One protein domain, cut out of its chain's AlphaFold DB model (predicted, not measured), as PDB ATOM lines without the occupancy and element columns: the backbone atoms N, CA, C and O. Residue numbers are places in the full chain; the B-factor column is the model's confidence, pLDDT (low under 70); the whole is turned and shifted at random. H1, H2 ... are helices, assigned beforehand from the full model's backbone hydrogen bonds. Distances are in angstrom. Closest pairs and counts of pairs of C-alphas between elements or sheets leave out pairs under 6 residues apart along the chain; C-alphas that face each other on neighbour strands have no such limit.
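This is residues 195 to 202, 209 to 260 and 278 to 286 of the 708 residues of the protein "HET domain-containing protein" of Schizopora paradoxa (UniProt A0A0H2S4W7). Four short helices make a small cluster: H2 and H3 run opposite ways between H1 on one side and H4 on the other, and H1 and H4 cross them at steep angles. A long loop, residues 221 to 233, swings out from H1 to H2, while the separate first stretch, residues 195 to 202, lies toward the other end of the longest axis. The printed part has 69 residues with four named helices, in the order H1, H2, H3, H4, and no named strand; the class is all helix, with 40 residues in the helices. It is compact, with a radius of gyration of the C-alphas of 11.6 A, and its outline is rounded, spanning 33 by 28 by 23 A.

H1, residues 210 to 220, begins at C-alpha 210 (-21.649, 32.855, -42.333) and is 15.5 A long from first to last C-alpha. H2, residues 234 to 244, is 15.1 A long and begins at C-alpha 234 (-24.502, 32.779, -53.444). H3, residues 249 to 257, measures 11.5 A. H4, residues 278 to 286, measures 12.0 A and ends at C-alpha 286 (-14.330, 36.622, -60.812).

H1 touches H2, about perpendicular at 75 degrees; their closest C-alphas, of Pro 210 and Leu 239, are 5.4 A apart. H1 and H3 are close but not clearly touching, with the closest C-alphas, of Val 213 and Phe 249, 7.2 A apart; they run the same way at a steep tilt of 66 degrees. H2 and H3 are also close but not clearly touching, at a shallow tilt of 30 degrees, opposite ways; the closest C-alphas are those of Phe 242 and Ile 252, 6.9 A apart. H2 touches H4 at a steep tilt of 46 degrees, the same way, with the closest C-alphas, of Leu 235 and Ser 281, 5.4 A apart. H3 and H4 only just touch, with 3 pairs of C-alphas within 8 A, the closest those of Arg 255 and Val 284 at 7.3 A; they are about perpendicular at 75 degrees. H1 and H4 are apart. The helix packing is mostly crossed: the three touching pairs have no shallow tilt among them. In H1, H2 and H4 every O i to N i+4 pair is within hydrogen-bond range; in H3 4 of 5 are.

The two C-alphas farthest apart, those of Ala 200 and Gly 231, are 34.7 A apart. Residues 203 to 208 are not printed, and C-alphas 202 and 209 are 15.7 A apart across that cut. Residues 261 to 277 are not printed either, within the link from H3 to H4, and C-alphas 260 and 278 are 11.6 A apart. The link from H1 to H2 is long, with 13 residues, and that from H2 to H3 is tight, with 4. The mean pLDDT of the printed part is 87.3; residue 195, residues 222 to 224 and residues 229 to 231 are under 70.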
ATOM      1  N   SER A 195     -16.237  54.625 -39.683       52.25
ATOM      2  CA  SER A 195     -14.887  54.045 -39.676       52.25
ATOM      3  C   SER A 195     -14.847  52.599 -40.193       52.25
ATOM      4  O   SER A 195     -15.169  51.657 -39.476       52.25
ATOM      5  N   GLN A 196     -14.385  52.434 -41.435       77.19
ATOM      6  CA  GLN A 196     -14.159  51.167 -42.149       77.19
ATOM      7  C   GLN A 196     -12.816  50.498 -41.785       77.19
ATOM      8  O   GLN A 196     -12.244  49.763 -42.585       77.19
ATOM      9  N   ILE A 197     -12.257  50.786 -40.609       91.25
ATOM     10  CA  ILE A 197     -10.923  50.321 -40.214       91.25
ATOM     11  C   ILE A 197     -11.072  49.374 -39.034       91.25
ATOM     12  O   ILE A 197     -11.479  49.794 -37.954       91.25
ATOM     13  N   LEU A 198     -10.703  48.113 -39.236       94.12
ATOM     14  CA  LEU A 198     -10.692  47.114 -38.180       94.12
ATOM     15  C   LEU A 198      -9.559  47.393 -37.185       94.12
ATOM     16  O   LEU A 198      -8.439  47.784 -37.550       94.12
ATOM     17  N   SER A 199      -9.833  47.133 -35.912       93.94
ATOM     18  CA  SER A 199      -8.789  46.867 -34.930       93.94
ATOM     19  C   SER A 199      -8.115  45.522 -35.224       93.94
ATOM     20  O   SER A 199      -8.683  44.645 -35.878       93.94
ATOM     21  N   ALA A 200      -6.897  45.325 -34.712       93.00
ATOM     22  CA  ALA A 200      -6.196  44.052 -34.871       93.00
ATOM     23  C   ALA A 200      -7.007  42.867 -34.312       93.00
ATOM     24  O   ALA A 200      -7.096  41.830 -34.958       93.00
ATOM     25  N   ASN A 201      -7.672  43.046 -33.165       94.94
ATOM     26  CA  ASN A 201      -8.478  41.990 -32.549       94.94
ATOM     27  C   ASN A 201      -9.713  41.627 -33.390       94.94
ATOM     28  O   ASN A 201     -10.047  40.450 -33.511       94.94
ATOM     29  N   GLU A 202     -10.384  42.616 -33.985       95.56
ATOM     30  CA  GLU A 202     -11.505  42.357 -34.899       95.56
ATOM     31  C   GLU A 202     -11.022  41.628 -36.153       95.56
ATOM     32  O   GLU A 202     -11.616  40.625 -36.537       95.56
ATOM     33  N   THR A 209     -19.765  30.607 -38.435       96.19
ATOM     34  CA  THR A 209     -20.949  30.587 -39.300       96.19
ATOM     35  C   THR A 209     -21.016  31.838 -40.179       96.19
ATOM     36  O   THR A 209     -20.599  32.918 -39.741       96.19
ATOM     37  N   PRO A 210     -21.540  31.724 -41.414       95.19
ATOM     38  CA  PRO A 210     -21.649  32.855 -42.333       95.19
ATOM     39  C   PRO A 210     -22.585  33.953 -41.801       95.19
ATOM     40  O   PRO A 210     -22.401  35.116 -42.138       95.19
ATOM     41  N   GLU A 211     -23.546  33.621 -40.931       94.62
ATOM     42  CA  GLU A 211     -24.456  34.585 -40.297       94.62
ATOM     43  C   GLU A 211     -23.705  35.557 -39.384       94.62
ATOM     44  O   GLU A 211     -23.966  36.755 -39.429       94.62
ATOM     45  N   HIS A 212     -22.745  35.065 -38.593       95.75
ATOM     46  CA  HIS A 212     -21.943  35.935 -37.732       95.75
ATOM     47  C   HIS A 212     -20.995  36.824 -38.542       95.75
ATOM     48  O   HIS A 212     -20.827  37.994 -38.212       95.75
ATOM     49  N   VAL A 213     -20.426  36.296 -39.633       95.38
ATOM     50  CA  VAL A 213     -19.614  37.098 -40.562       95.38
ATOM     51  C   VAL A 213     -20.456  38.214 -41.176       95.38
ATOM     52  O   VAL A 213     -20.042  39.370 -41.172       95.38
ATOM     53  N   LEU A 214     -21.646  37.882 -41.685       92.75
ATOM     54  CA  LEU A 214     -22.545  38.855 -42.299       92.75
ATOM     55  C   LEU A 214     -23.011  39.913 -41.295       92.75
ATOM     56  O   LEU A 214     -23.049  41.092 -41.636       92.75
ATOM     57  N   ALA A 215     -23.316  39.511 -40.059       92.50
ATOM     58  CA  ALA A 215     -23.657  40.437 -38.985       92.50
ATOM     59  C   ALA A 215     -22.520  41.440 -38.732       92.50
ATOM     60  O   ALA A 215     -22.763  42.643 -38.775       92.50
ATOM     61  N   ALA A 216     -21.279  40.964 -38.587       92.94
ATOM     62  CA  ALA A 216     -20.115  41.830 -38.394       92.94
ATOM     63  C   ALA A 216     -19.864  42.762 -39.598       92.94
ATOM     64  O   ALA A 216     -19.534  43.934 -39.427       92.94
ATOM     65  N   LEU A 217     -20.066  42.283 -40.832       91.06
ATOM     66  CA  LEU A 217     -19.983  43.127 -42.032       91.06
ATOM     67  C   LEU A 217     -21.063  44.218 -42.026       91.06
ATOM     68  O   LEU A 217     -20.763  45.378 -42.304       91.06
ATOM     69  N   ASN A 218     -22.303  43.869 -41.688       88.69
ATOM     70  CA  ASN A 218     -23.416  44.815 -41.626       88.69
ATOM     71  C   ASN A 218     -23.233  45.876 -40.532       88.69
ATOM     72  O   ASN A 218     -23.619  47.025 -40.737       88.69
ATOM     73  N   GLU A 219     -22.623  45.519 -39.398       88.19
ATOM     74  CA  GLU A 219     -22.264  46.474 -38.341       88.19
ATOM     75  C   GLU A 219     -21.241  47.513 -38.817       88.19
ATOM     76  O   GLU A 219     -21.288  48.662 -38.386       88.19
ATOM     77  N   ILE A 220     -20.347  47.148 -39.737       87.06
ATOM     78  CA  ILE A 220     -19.359  48.076 -40.306       87.06
ATOM     79  C   ILE A 220     -19.977  48.904 -41.437       87.06
ATOM     80  O   ILE A 220     -19.800  50.123 -41.522       87.06
ATOM     81  N   PHE A 221     -20.725  48.258 -42.332       81.88
ATOM     82  CA  PHE A 221     -21.356  48.894 -43.486       81.88
ATOM     83  C   PHE A 221     -22.768  49.390 -43.128       81.88
ATOM     84  O   PHE A 221     -23.769  48.938 -43.674       81.88
ATOM     85  N   LEU A 222     -22.831  50.374 -42.223       61.59
ATOM     86  CA  LEU A 222     -24.026  50.892 -41.526       61.59
ATOM     87  C   LEU A 222     -25.165  51.496 -42.381       61.59
ATOM     88  O   LEU A 222     -26.042  52.161 -41.830       61.59
ATOM     89  N   LYS A 223     -25.169  51.352 -43.713       60.03
ATOM     90  CA  LYS A 223     -26.101  52.105 -44.575       60.03
ATOM     91  C   LYS A 223     -27.265  51.282 -45.141       60.03
ATOM     92  O   LYS A 223     -28.349  51.843 -45.199       60.03
ATOM     93  N   GLU A 224     -27.104  49.986 -45.442       63.84
ATOM     94  CA  GLU A 224     -28.210  49.037 -45.716       63.84
ATOM     95  C   GLU A 224     -27.742  47.588 -45.432       63.84
ATOM     96  O   GLU A 224     -26.875  47.093 -46.159       63.84
ATOM     97  N   PRO A 225     -28.254  46.898 -44.390       74.00
ATOM     98  CA  PRO A 225     -27.791  45.559 -44.034       74.00
ATOM     99  C   PRO A 225     -28.229  44.524 -45.077       74.00
ATOM    100  O   PRO A 225     -29.383  44.505 -45.506       74.00
ATOM    101  N   LEU A 226     -27.311  43.639 -45.459       78.81
ATOM    102  CA  LEU A 226     -27.618  42.477 -46.291       78.81
ATOM    103  C   LEU A 226     -28.166  41.338 -45.422       78.81
ATOM    104  O   LEU A 226     -27.788  41.190 -44.261       78.81
ATOM    105  N   GLY A 227     -29.048  40.520 -45.988       80.56
ATOM    106  CA  GLY A 227     -29.574  39.317 -45.348       80.56
ATOM    107  C   GLY A 227     -29.230  38.073 -46.154       80.56
ATOM    108  O   GLY A 227     -28.701  38.164 -47.256       80.56
ATOM    109  N   PHE A 228     -29.551  36.903 -45.613       81.75
ATOM    110  CA  PHE A 228     -29.669  35.701 -46.432       81.75
ATOM    111  C   PHE A 228     -31.139  35.540 -46.806       81.75
ATOM    112  O   PHE A 228     -31.987  35.419 -45.924       81.75
ATOM    113  N   ASN A 229     -31.444  35.582 -48.101       67.75
ATOM    114  CA  ASN A 229     -32.803  35.359 -48.588       67.75
ATOM    115  C   ASN A 229     -33.206  33.877 -48.464       67.75
ATOM    116  O   ASN A 229     -32.353  32.988 -48.493       67.75
ATOM    117  N   ASP A 230     -34.513  33.604 -48.391       60.72
ATOM    118  CA  ASP A 230     -35.052  32.239 -48.423       60.72
ATOM    119  C   ASP A 230     -34.858  31.625 -49.827       60.72
ATOM    120  O   ASP A 230     -35.618  31.891 -50.762       60.72
ATOM    121  N   GLY A 231     -33.798  30.826 -49.995       68.31
ATOM    122  CA  GLY A 231     -33.425  30.169 -51.254       68.31
ATOM    123  C   GLY A 231     -31.910  29.955 -51.394       68.31
ATOM    124  O   GLY A 231     -31.172  30.155 -50.427       68.31
ATOM    125  N   PRO A 232     -31.416  29.537 -52.577       71.19
ATOM    126  CA  PRO A 232     -29.984  29.542 -52.871       71.19
ATOM    127  C   PRO A 232     -29.432  30.962 -52.701       71.19
ATOM    128  O   PRO A 232     -29.915  31.889 -53.348       71.19
ATOM    129  N   CYS A 233     -28.445  31.136 -51.823       81.81
ATOM    130  CA  CYS A 233     -27.840  32.432 -51.535       81.81
ATOM    131  C   CYS A 233     -26.339  32.355 -51.852       81.81
ATOM    132  O   CYS A 233     -25.564  31.885 -51.015       81.81
ATOM    133  N   PRO A 234     -25.906  32.831 -53.035       86.44
ATOM    134  CA  PRO A 234     -24.502  32.779 -53.444       86.44
ATOM    135  C   PRO A 234     -23.551  33.472 -52.465       86.44
ATOM    136  O   PRO A 234     -22.419  33.028 -52.292       86.44
ATOM    137  N   LEU A 235     -24.020  34.521 -51.777       88.25
ATOM    138  CA  LEU A 235     -23.230  35.201 -50.752       88.25
ATOM    139  C   LEU A 235     -22.988  34.281 -49.551       88.25
ATOM    140  O   LEU A 235     -21.875  34.230 -49.034       88.25
ATOM    141  N   ARG A 236     -24.001  33.519 -49.127       92.12
ATOM    142  CA  ARG A 236     -23.862  32.544 -48.041       92.12
ATOM    143  C   ARG A 236     -22.868  31.449 -48.411       92.12
ATOM    144  O   ARG A 236     -21.982  31.153 -47.614       92.12
ATOM    145  N   ASP A 237     -22.964  30.912 -49.625       92.25
ATOM    146  CA  ASP A 237     -22.040  29.889 -50.133       92.25
ATOM    147  C   ASP A 237     -20.600  30.416 -50.226       92.25
ATOM    148  O   ASP A 237     -19.650  29.729 -49.839       92.25
ATOM    149  N   LEU A 238     -20.426  31.668 -50.667       93.56
ATOM    150  CA  LEU A 238     -19.131  32.345 -50.694       93.56
ATOM    151  C   LEU A 238     -18.538  32.500 -49.285       93.56
ATOM    152  O   LEU A 238     -17.368  32.181 -49.070       93.56
ATOM    153  N   LEU A 239     -19.335  32.948 -48.310       95.56
ATOM    154  CA  LEU A 239     -18.881  33.085 -46.924       95.56
ATOM    155  C   LEU A 239     -18.543  31.725 -46.294       95.56
ATOM    156  O   LEU A 239     -17.536  31.613 -45.597       95.56
ATOM    157  N   ILE A 240     -19.321  30.676 -46.583       96.00
ATOM    158  CA  ILE A 240     -19.006  29.296 -46.175       96.00
ATOM    159  C   ILE A 240     -17.668  28.851 -46.777       96.00
ATOM    160  O   ILE A 240     -16.839  28.281 -46.070       96.00
ATOM    161  N   SER A 241     -17.423  29.141 -48.058       95.88
ATOM    162  CA  SER A 241     -16.145  28.843 -48.715       95.88
ATOM    163  C   SER A 241     -14.965  29.516 -48.004       95.88
ATOM    164  O   SER A 241     -13.943  28.874 -47.758       95.88
ATOM    165  N   PHE A 242     -15.111  30.779 -47.594       95.94
ATOM    166  CA  PHE A 242     -14.076  31.479 -46.830       95.94
ATOM    167  C   PHE A 242     -13.833  30.883 -45.442       95.94
ATOM    168  O   PHE A 242     -12.676  30.705 -45.060       95.94
ATOM    169  N   ILE A 243     -14.891  30.511 -44.720       97.19
ATOM    170  CA  ILE A 243     -14.776  29.848 -43.412       97.19
ATOM    171  C   ILE A 243     -14.082  28.486 -43.557       97.19
ATOM    172  O   ILE A 243     -13.177  28.168 -42.791       97.19
ATOM    173  N   ASN A 244     -14.438  27.703 -44.580       97.38
ATOM    174  CA  ASN A 244     -13.823  26.398 -44.848       97.38
ATOM    175  C   ASN A 244     -12.332  26.499 -45.214       97.38
ATOM    176  O   ASN A 244     -11.588  25.538 -45.027       97.38
ATOM    177  N   ARG A 245     -11.891  27.656 -45.723       94.94
ATOM    178  CA  ARG A 245     -10.478  27.989 -45.973       94.94
ATOM    179  C   ARG A 245      -9.764  28.550 -44.740       94.94
ATOM    180  O   ARG A 245      -8.625  28.989 -44.864       94.94
ATOM    181  N   ASP A 246     -10.423  28.539 -43.584       95.88
ATOM    182  CA  ASP A 246      -9.906  29.017 -42.301       95.88
ATOM    183  C   ASP A 246      -9.512  30.510 -42.312       95.88
ATOM    184  O   ASP A 246      -8.608  30.942 -41.591       95.88
ATOM    185  N   LEU A 247     -10.195  31.313 -43.142       96.25
ATOM    186  CA  LEU A 247      -9.969  32.754 -43.203       96.25
ATOM    187  C   LEU A 247     -10.526  33.444 -41.953       96.25
ATOM    188  O   LEU A 247     -11.668  33.220 -41.550       96.25
ATOM    189  N   ASP A 248      -9.719  34.325 -41.367       97.75
ATOM    190  CA  ASP A 248     -10.174  35.251 -40.333       97.75
ATOM    191  C   ASP A 248     -11.005  36.405 -40.913       97.75
ATOM    192  O   ASP A 248     -11.125  36.594 -42.131       97.75
ATOM    193  N   PHE A 249     -11.614  37.182 -40.022       97.94
ATOM    194  CA  PHE A 249     -12.515  38.250 -40.406       97.94
ATOM    195  C   PHE A 249     -11.814  39.348 -41.197       97.94
ATOM    196  O   PHE A 249     -12.387  39.828 -42.169       97.94
ATOM    197  N   GLY A 250     -10.570  39.699 -40.864       97.25
ATOM    198  CA  GLY A 250      -9.781  40.654 -41.637       97.25
ATOM    199  C   GLY A 250      -9.594  40.191 -43.081       97.25
ATOM    200  O   GLY A 250      -9.789  40.962 -44.020       97.25
ATOM    201  N   ALA A 251      -9.288  38.909 -43.291       97.00
ATOM    202  CA  ALA A 251      -9.079  38.347 -44.621       97.00
ATOM    203  C   ALA A 251     -10.377  38.294 -45.441       97.00
ATOM    204  O   ALA A 251     -10.336  38.498 -46.661       97.00
ATOM    205  N   ILE A 252     -11.514  38.039 -44.790       96.56
ATOM    206  CA  ILE A 252     -12.841  38.086 -45.416       96.56
ATOM    207  C   ILE A 252     -13.228  39.534 -45.738       96.56
ATOM    208  O   ILE A 252     -13.600  39.845 -46.870       96.56
ATOM    209  N   TYR A 253     -13.079  40.432 -44.766       95.75
ATOM    210  CA  TYR A 253     -13.377  41.854 -44.886       95.75
ATOM    211  C   TYR A 253     -12.609  42.489 -46.047       95.75
ATOM    212  O   TYR A 253     -13.215  43.124 -46.908       95.75
ATOM    213  N   ALA A 254     -11.301  42.235 -46.147       94.12
ATOM    214  CA  ALA A 254     -10.452  42.744 -47.223       94.12
ATOM    215  C   ALA A 254     -10.936  42.337 -48.629       94.12
ATOM    216  O   ALA A 254     -10.875  43.127 -49.570       94.12
ATOM    217  N   ARG A 255     -11.447  41.106 -48.784       92.75
ATOM    218  CA  ARG A 255     -11.951  40.585 -50.071       92.75
ATOM    219  C   ARG A 255     -13.284  41.204 -50.476       92.75
ATOM    220  O   ARG A 255     -13.581  41.312 -51.667       92.75
ATOM    221  N   LEU A 256     -14.086  41.597 -49.490       91.25
ATOM    222  CA  LEU A 256     -15.447  42.080 -49.696       91.25
ATOM    223  C   LEU A 256     -15.541  43.607 -49.720       91.25
ATOM    224  O   LEU A 256     -16.364  44.133 -50.465       91.25
ATOM    225  N   ARG A 257     -14.703  44.336 -48.969       87.94
ATOM    226  CA  ARG A 257     -14.896  45.777 -48.726       87.94
ATOM    227  C   ARG A 257     -14.921  46.627 -49.994       87.94
ATOM    228  O   ARG A 257     -15.729  47.545 -50.095       87.94
ATOM    229  N   SER A 258     -14.071  46.322 -50.974       82.69
ATOM    230  CA  SER A 258     -13.992  47.067 -52.239       82.69
ATOM    231  C   SER A 258     -15.179  46.783 -53.166       82.69
ATOM    232  O   SER A 258     -15.517  47.605 -54.019       82.69
ATOM    233  N   ASN A 259     -15.835  45.637 -52.967       79.88
ATOM    234  CA  ASN A 259     -16.980  45.168 -53.741       79.88
ATOM    235  C   ASN A 259     -18.314  45.351 -53.006       79.88
ATOM    236  O   ASN A 259     -19.361  45.067 -53.589       79.88
ATOM    237  N   TRP A 260     -18.293  45.830 -51.759       82.00
ATOM    238  CA  TRP A 260     -19.499  46.011 -50.966       82.00
ATOM    239  C   TRP A 260     -20.367  47.146 -51.540       82.00
ATOM    240  O   TRP A 260     -19.829  48.184 -51.949       82.00
ATOM    241  N   GLU A 278     -25.981  38.415 -55.260       78.56
ATOM    242  CA  GLU A 278     -25.492  37.714 -56.448       78.56
ATOM    243  C   GLU A 278     -24.387  38.510 -57.148       78.56
ATOM    244  O   GLU A 278     -23.368  37.937 -57.535       78.56
ATOM    245  N   GLU A 279     -24.539  39.834 -57.258       80.75
ATOM    246  CA  GLU A 279     -23.533  40.704 -57.869       80.75
ATOM    247  C   GLU A 279     -22.211  40.712 -57.087       80.75
ATOM    248  O   GLU A 279     -21.145  40.563 -57.695       80.75
ATOM    249  N   ILE A 280     -22.255  40.846 -55.755       84.44
ATOM    250  CA  ILE A 280     -21.055  40.769 -54.900       84.44
ATOM    251  C   ILE A 280     -20.366  39.426 -55.119       84.44
ATOM    252  O   ILE A 280     -19.167  39.376 -55.396       84.44
ATOM    253  N   SER A 281     -21.140  38.342 -55.045       87.62
ATOM    254  CA  SER A 281     -20.614  36.985 -55.174       87.62
ATOM    255  C   SER A 281     -19.979  36.761 -56.542       87.62
ATOM    256  O   SER A 281     -18.857  36.273 -56.630       87.62
ATOM    257  N   SER A 282     -20.648  37.192 -57.614       86.44
ATOM    258  CA  SER A 282     -20.146  37.092 -58.986       86.44
ATOM    259  C   SER A 282     -18.837  37.865 -59.180       86.44
ATOM    260  O   SER A 282     -17.880  37.329 -59.744       86.44
ATOM    261  N   ARG A 283     -18.751  39.098 -58.663       86.94
ATOM    262  CA  ARG A 283     -17.529  39.914 -58.738       86.94
ATOM    263  C   ARG A 283     -16.376  39.276 -57.971       86.94
ATOM    264  O   ARG A 283     -15.278  39.170 -58.512       86.94
ATOM    265  N   VAL A 284     -16.625  38.826 -56.742       90.75
ATOM    266  CA  VAL A 284     -15.596  38.219 -55.888       90.75
ATOM    267  C   VAL A 284     -15.113  36.895 -56.474       90.75
ATOM    268  O   VAL A 284     -13.908  36.689 -56.552       90.75
ATOM    269  N   LEU A 285     -16.009  36.043 -56.982       90.38
ATOM    270  CA  LEU A 285     -15.630  34.811 -57.683       90.38
ATOM    271  C   LEU A 285     -14.810  35.093 -58.952       90.38
ATOM    272  O   LEU A 285     -13.851  34.380 -59.242       90.38
ATOM    273  N   GLY A 286     -15.142  36.158 -59.687       92.12
ATOM    274  CA  GLY A 286     -14.330  36.622 -60.812       92.12
ATOM    275  C   GLY A 286     -12.915  37.033 -60.389       92.12
ATOM    276  O   GLY A 286     -11.953  36.734 -61.096       92.12
TER     277      GLY A 286